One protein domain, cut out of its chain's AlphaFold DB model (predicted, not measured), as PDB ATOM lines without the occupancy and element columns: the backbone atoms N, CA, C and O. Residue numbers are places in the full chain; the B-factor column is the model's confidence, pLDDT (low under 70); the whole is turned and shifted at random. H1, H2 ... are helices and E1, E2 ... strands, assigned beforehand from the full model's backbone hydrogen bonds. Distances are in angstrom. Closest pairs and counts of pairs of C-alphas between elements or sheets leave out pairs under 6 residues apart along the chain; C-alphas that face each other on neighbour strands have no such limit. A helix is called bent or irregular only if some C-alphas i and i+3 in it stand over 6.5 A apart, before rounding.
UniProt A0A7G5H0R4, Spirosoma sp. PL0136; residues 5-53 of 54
ATOM      1  N   ALA A   5     -27.412   5.426   3.310       96.94
ATOM      2  CA  ALA A   5     -26.015   5.263   3.698       96.94
ATOM      3  C   ALA A   5     -25.060   5.220   2.494       96.94
ATOM      4  O   ALA A   5     -23.958   5.765   2.568       96.94
ATOM      5  N   LEU A   6     -25.451   4.570   1.392       97.25
ATOM      6  CA  LEU A   6     -24.639   4.539   0.176       97.25
ATOM      7  C   LEU A   6     -24.587   5.923  -0.484       97.25
ATOM      8  O   LEU A   6     -23.506   6.364  -0.870       97.25
ATOM      9  N   SER A   7     -25.724   6.616  -0.570       96.44
ATOM     10  CA  SER A   7     -25.802   7.967  -1.133       96.44
ATOM     11  C   SER A   7     -24.940   8.960  -0.336       96.44
ATOM     12  O   SER A   7     -24.082   9.639  -0.906       96.44
ATOM     13  N   ALA A   8     -25.023   8.934   0.999       96.88
ATOM     14  CA  ALA A   8     -24.184   9.757   1.870       96.88
ATOM     15  C   ALA A   8     -22.678   9.466   1.720       96.88
ATOM     16  O   ALA A   8     -21.859  10.388   1.697       96.88
ATOM     17  N   GLN A   9     -22.290   8.197   1.551       97.94
ATOM     18  CA  GLN A   9     -20.891   7.832   1.291       97.94
ATOM     19  C   GLN A   9     -20.380   8.370  -0.050       97.94
ATOM     20  O   GLN A   9     -19.210   8.748  -0.163       97.94
ATOM     21  N   VAL A  10     -21.229   8.402  -1.078       97.38
ATOM     22  CA  VAL A  10     -20.877   8.996  -2.372       97.38
ATOM     23  C   VAL A  10     -20.723  10.510  -2.231       97.38
ATOM     24  O   VAL A  10     -19.692  11.038  -2.653       97.38
ATOM     25  N   ALA A  11     -21.662  11.186  -1.563       97.50
ATOM     26  CA  ALA A  11     -21.571  12.620  -1.285       97.50
ATOM     27  C   ALA A  11     -20.267  12.970  -0.545       97.50
ATOM     28  O   ALA A  11     -19.524  13.837  -0.995       97.50
ATOM     29  N   GLN A  12     -19.903  12.215   0.498       98.06
ATOM     30  CA  GLN A  12     -18.639  12.401   1.223       98.06
ATOM     31  C   GLN A  12     -17.410  12.329   0.303       98.06
ATOM     32  O   GLN A  12     -16.458  13.101   0.454       98.06
ATOM     33  N   ARG A  13     -17.392  11.384  -0.645       98.19
ATOM     34  CA  ARG A  13     -16.272  11.239  -1.587       98.19
ATOM     35  C   ARG A  13     -16.161  12.430  -2.531       98.19
ATOM     36  O   ARG A  13     -15.036  12.810  -2.845       98.19
ATOM     37  N   ILE A  14     -17.291  12.997  -2.947       98.00
ATOM     38  CA  ILE A  14     -17.348  14.188  -3.798       98.00
ATOM     39  C   ILE A  14     -16.895  15.419  -3.004       98.00
ATOM     40  O   ILE A  14     -15.942  16.075  -3.421       98.00
ATOM     41  N   THR A  15     -17.489  15.682  -1.833       97.38
ATOM     42  CA  THR A  15     -17.149  16.836  -0.976       97.38
ATOM     43  C   THR A  15     -15.659  16.898  -0.648       97.38
ATOM     44  O   THR A  15     -15.089  17.979  -0.567       97.38
ATOM     45  N   ARG A  16     -14.987  15.746  -0.516       96.94
ATOM     46  CA  ARG A  16     -13.543  15.687  -0.241       96.94
ATOM     47  C   ARG A  16     -12.667  16.281  -1.353       96.94
ATOM     48  O   ARG A  16     -11.550  16.697  -1.062       96.94
ATOM     49  N   VAL A  17     -13.104  16.240  -2.611       98.19
ATOM     50  CA  VAL A  17     -12.243  16.563  -3.769       98.19
ATOM     51  C   VAL A  17     -12.644  17.836  -4.501       98.19
ATOM     52  O   VAL A  17     -11.846  18.364  -5.273       98.19
ATOM     53  N   ILE A  18     -13.861  18.329  -4.282       97.56
ATOM     54  CA  ILE A  18     -14.335  19.570  -4.890       97.56
ATOM     55  C   ILE A  18     -14.069  20.765  -3.970       97.56
ATOM     56  O   ILE A  18     -14.015  20.634  -2.753       97.56
ATOM     57  N   SER A  19     -13.940  21.950  -4.561       97.44
ATOM     58  CA  SER A  19     -13.819  23.229  -3.844       97.44
ATOM     59  C   SER A  19     -15.056  24.122  -3.991       97.44
ATOM     60  O   SER A  19     -15.064  25.254  -3.513       97.44
ATOM     61  N   VAL A  20     -16.091  23.625  -4.670       97.94
ATOM     62  CA  VAL A  20     -17.366  24.319  -4.880       97.94
ATOM     63  C   VAL A  20     -18.457  23.722  -3.983       97.94
ATOM     64  O   VAL A  20     -18.339  22.560  -3.591       97.94
ATOM     65  N   PRO A  21     -19.522  24.476  -3.655       98.06
ATOM     66  CA  PRO A  21     -20.621  23.965  -2.836       98.06
ATOM     67  C   PRO A  21     -21.316  22.750  -3.479       98.06
ATOM     68  O   PRO A  21     -21.638  22.781  -4.666       98.06
ATOM     69  N   LEU A  22     -21.573  21.694  -2.693       97.75
ATOM     70  CA  LEU A  22     -22.296  20.496  -3.143       97.75
ATOM     71  C   LEU A  22     -23.778  20.579  -2.766       97.75
ATOM     72  O   LEU A  22     -24.093  20.669  -1.584       97.75
ATOM     73  N   SER A  23     -24.674  20.468  -3.745       97.38
ATOM     74  CA  SER A  23     -26.074  20.096  -3.507       97.38
ATOM     75  C   SER A  23     -26.242  18.603  -3.767       97.38
ATOM     76  O   SER A  23     -25.638  18.081  -4.706       97.38
ATOM     77  N   VAL A  24     -27.051  17.921  -2.957       97.00
ATOM     78  CA  VAL A  24     -27.306  16.480  -3.094       97.00
ATOM     79  C   VAL A  24     -28.790  16.242  -3.336       97.00
ATOM     80  O   VAL A  24     -29.620  16.675  -2.543       97.00
ATOM     81  N   ASP A  25     -29.106  15.532  -4.416       95.88
ATOM     82  CA  ASP A  25     -30.413  14.902  -4.575       95.88
ATOM     83  C   ASP A  25     -30.474  13.688  -3.645       95.88
ATOM     84  O   ASP A  25     -29.683  12.746  -3.776       95.88
ATOM     85  N   PHE A  26     -31.339  13.773  -2.637       96.00
ATOM     86  CA  PHE A  26     -31.490  12.754  -1.605       96.00
ATOM     87  C   PHE A  26     -32.873  12.104  -1.634       96.00
ATOM     88  O   PHE A  26     -33.278  11.487  -0.641       96.00
ATOM     89  N   GLU A  27     -33.552  12.199  -2.785       93.88
ATOM     90  CA  GLU A  27     -34.866  11.609  -3.038       93.88
ATOM     91  C   GLU A  27     -35.869  12.068  -1.953       93.88
ATOM     92  O   GLU A  27     -35.703  13.103  -1.302       93.88
ATOM     93  N   ASN A  28     -36.871  11.245  -1.629       94.19
ATOM     94  CA  ASN A  28     -37.727  11.460  -0.457       94.19
ATOM     95  C   ASN A  28     -37.046  11.072   0.880       94.19
ATOM     96  O   ASN A  28     -37.675  10.508   1.770       94.19
ATOM     97  N   GLY A  29     -35.727  11.249   1.020       95.06
ATOM     98  CA  GLY A  29     -34.992  10.894   2.243       95.06
ATOM     99  C   GLY A  29     -34.933   9.390   2.550       95.06
ATOM    100  O   GLY A  29     -34.654   9.001   3.687       95.06
ATOM    101  N   TYR A  30     -35.178   8.538   1.547       96.00
ATOM    102  CA  TYR A  30     -35.191   7.067   1.631       96.00
ATOM    103  C   TYR A  30     -36.178   6.467   2.652       96.00
ATOM    104  O   TYR A  30     -35.986   5.331   3.097       96.00
ATOM    105  N   SER A  31     -37.226   7.192   3.042       96.06
ATOM    106  CA  SER A  31     -38.300   6.668   3.891       96.06
ATOM    107  C   SER A  31     -39.561   7.524   3.787       96.06
ATOM    108  O   SER A  31     -39.471   8.714   3.518       96.06
ATOM    109  N   ASP A  32     -40.719   6.934   4.072       96.25
ATOM    110  CA  ASP A  32     -41.975   7.675   4.257       96.25
ATOM    111  C   ASP A  32     -42.199   8.091   5.726       96.25
ATOM    112  O   ASP A  32     -43.130   8.835   6.035       96.25
ATOM    113  N   ASP A  33     -41.353   7.623   6.651       98.00
ATOM    114  CA  ASP A  33     -41.370   8.033   8.056       98.00
ATOM    115  C   ASP A  33     -40.451   9.245   8.258       98.00
ATOM    116  O   ASP A  33     -39.235   9.167   8.069       98.00
ATOM    117  N   LEU A  34     -41.028  10.365   8.700       96.19
ATOM    118  CA  LEU A  34     -40.310  11.618   8.934       96.19
ATOM    119  C   LEU A  34     -39.162  11.487   9.944       96.19
ATOM    120  O   LEU A  34     -38.146  12.167   9.797       96.19
ATOM    121  N   ALA A  35     -39.294  10.624  10.957       97.88
ATOM    122  CA  ALA A  35     -38.217  10.386  11.911       97.88
ATOM    123  C   ALA A  35     -37.032   9.695  11.225       97.88
ATOM    124  O   ALA A  35     -35.885  10.089  11.425       97.88
ATOM    125  N   ILE A  36     -37.305   8.722  10.353       97.94
ATOM    126  CA  ILE A  36     -36.267   8.020   9.590       97.94
ATOM    127  C   ILE A  36     -35.627   8.955   8.559       97.94
ATOM    128  O   ILE A  36     -34.405   8.951   8.421       97.94
ATOM    129  N   VAL A  37     -36.413   9.795   7.879       96.94
ATOM    130  CA  VAL A  37     -35.891  10.828   6.967       96.94
ATOM    131  C   VAL A  37     -34.917  11.750   7.700       96.94
ATOM    132  O   VAL A  37     -33.806  11.980   7.218       96.94
ATOM    133  N   ALA A  38     -35.292  12.235   8.887       96.25
ATOM    134  CA  ALA A  38     -34.426  13.089   9.692       96.25
ATOM    135  C   ALA A  38     -33.107  12.389  10.057       96.25
ATOM    136  O   ALA A  38     -32.045  12.994   9.924       96.25
ATOM    137  N   GLU A  39     -33.148  11.116  10.464       97.75
ATOM    138  CA  GLU A  39     -31.936  10.329  10.732       97.75
ATOM    139  C   GLU A  39     -31.069  10.140   9.479       97.75
ATOM    140  O   GLU A  39     -29.851  10.314   9.536       97.75
ATOM    141  N   ASN A  40     -31.686   9.843   8.334       97.44
ATOM    142  CA  ASN A  40     -30.987   9.611   7.071       97.44
ATOM    143  C   ASN A  40     -30.276  10.862   6.538       97.44
ATOM    144  O   ASN A  40     -29.264  10.736   5.851       97.44
ATOM    145  N   VAL A  41     -30.788  12.057   6.845       96.69
ATOM    146  CA  VAL A  41     -30.227  13.337   6.386       96.69
ATOM    147  C   VAL A  41     -29.023  13.792   7.222       96.69
ATOM    148  O   VAL A  41     -28.135  14.455   6.682       96.69
ATOM    149  N   LYS A  42     -28.928  13.414   8.508       96.62
ATOM    150  CA  LYS A  42     -27.842  13.857   9.414       96.62
ATOM    151  C   LYS A  42     -26.431  13.705   8.835       96.62
ATOM    152  O   LYS A  42     -25.693  14.689   8.874       96.62
ATOM    153  N   PRO A  43     -26.052  12.568   8.217       96.50
ATOM    154  CA  PRO A  43     -24.718  12.420   7.649       96.50
ATOM    155  C   PRO A  43     -24.402  13.451   6.560       96.50
ATOM    156  O   PRO A  43     -23.250  13.833   6.416       96.50
ATOM    157  N   LEU A  44     -25.393  13.916   5.788       96.75
ATOM    158  CA  LEU A  44     -25.174  14.964   4.788       96.75
ATOM    159  C   LEU A  44     -24.984  16.342   5.427       96.75
ATOM    160  O   LEU A  44     -24.154  17.121   4.954       96.75
ATOM    161  N   LEU A  45     -25.699  16.626   6.519       95.00
ATOM    162  CA  LEU A  45     -25.515  17.857   7.290       95.00
ATOM    163  C   LEU A  45     -24.117  17.909   7.914       95.00
ATOM    164  O   LEU A  45     -23.441  18.931   7.804       95.00
ATOM    165  N   ASP A  46     -23.649  16.792   8.476       96.12
ATOM    166  CA  ASP A  46     -22.305  16.671   9.056       96.12
ATOM    167  C   ASP A  46     -21.190  16.878   8.013       96.12
ATOM    168  O   ASP A  46     -20.094  17.329   8.346       96.12
ATOM    169  N   LEU A  47     -21.460  16.581   6.736       96.00
ATOM    170  CA  LEU A  47     -20.537  16.840   5.623       96.00
ATOM    171  C   LEU A  47     -20.517  18.306   5.170       96.00
ATOM    172  O   LEU A  47     -19.657  18.669   4.367       96.00
ATOM    173  N   GLY A  48     -21.454  19.135   5.636       94.50
ATOM    174  CA  GLY A  48     -21.568  20.533   5.226       94.50
ATOM    175  C   GLY A  48     -22.034  20.709   3.779       94.50
ATOM    176  O   GLY A  48     -21.565  21.623   3.097       94.50
ATOM    177  N   VAL A  49     -22.924  19.837   3.282       96.75
ATOM    178  CA  VAL A  49     -23.543  20.047   1.963       96.75
ATOM    179  C   VAL A  49     -24.298  21.379   1.945       96.75
ATOM    180  O   VAL A  49     -24.891  21.797   2.937       96.75
ATOM    181  N   ALA A  50     -24.279  22.055   0.803       96.81
ATOM    182  CA  ALA A  50     -24.886  23.370   0.638       96.81
ATOM    183  C   ALA A  50     -26.410  23.314   0.484       96.81
ATOM    184  O   ALA A  50     -27.087  24.321   0.679       96.81
ATOM    185  N   GLY A  51     -26.946  22.151   0.119       94.69
ATOM    186  CA  GLY A  51     -28.372  21.954  -0.069       94.69
ATOM    187  C   GLY A  51     -28.745  20.493  -0.285       94.69
ATOM    188  O   GLY A  51     -27.901  19.653  -0.613       94.69
ATOM    189  N   LEU A  52     -30.034  20.228  -0.095       93.50
ATOM    190  CA  LEU A  52     -30.691  18.955  -0.353       93.50
ATOM    191  C   LEU A  52     -31.869  19.206  -1.293       93.50
ATOM    192  O   LEU A  52     -32.595  20.187  -1.114       93.50
ATOM    193  N   THR A  53     -32.063  18.326  -2.268       91.12
ATOM    194  CA  THR A  53     -33.254  18.300  -3.129       91.12
ATOM    195  C   THR A  53     -33.934  16.941  -3.033       91.12
ATOM    196  O   THR A  53     -33.274  15.955  -2.704       91.12
TER     197      THR A  53
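What this domain is: This is residues 5 to 53 of the 54 residues of a protein of Spirosoma sp. PL0136 (UniProt A0A7G5H0R4). Two helices, H1 and H2, run the same way at a shallow tilt, with a tiny two-stranded parallel sheet, E1 beside E2, below them. H2 reaches H1 with residues 40 to 44 alone. The 49 printed residues hold H1, E1, H2, E2 in that order, mostly helix; the whole is compact, radius of gyration of the C-alphas 10.6 A, only just a rod spanning 34 by 17 by 15 A.

How they stand to each other: H1, residues 5 to 15, has every O i to N i+4 pair within hydrogen-bond range. Its Ala 11 is closest to E1, residues 23 to 25, at Val 24, C-alphas 7.1 A apart. H2, residues 34 to 46, has 7 of 9 such pairs and is only just irregular: C-alphas 40 and 43 are 6.9 A apart. H2 touches H1, tilt 25 degrees, closest C-alphas Ala 8 and Leu 44, 6.1 A. E2, residues 51 to 53, is parallel to E1 at 22 degrees, with N 24 and O 51 3.0 A apart, within hydrogen-bond range. E1, H2 and E2 form a strand-helix-strand unit, two parallel strands joined through a helix, its crossover right-handed. H2 and E2 are near each other, with 5 pairs of C-alphas within 10 A; H1 and E2 are apart.

Where its parts are: H1 is 15.3 A long from C-alpha 5 at (-26.015, 5.263, 3.698), and H2 18.7 A. E1 is 6.9 A and E2 6.8 A, ending at C-alpha 53 (-33.254, 18.300, -3.129).

The domain as a whole: The C-alphas farthest apart, of Ser 19 and Asp 33, are 33.6 A apart. The printed part has no cut and no long link. No printed residue is under pLDDT 70.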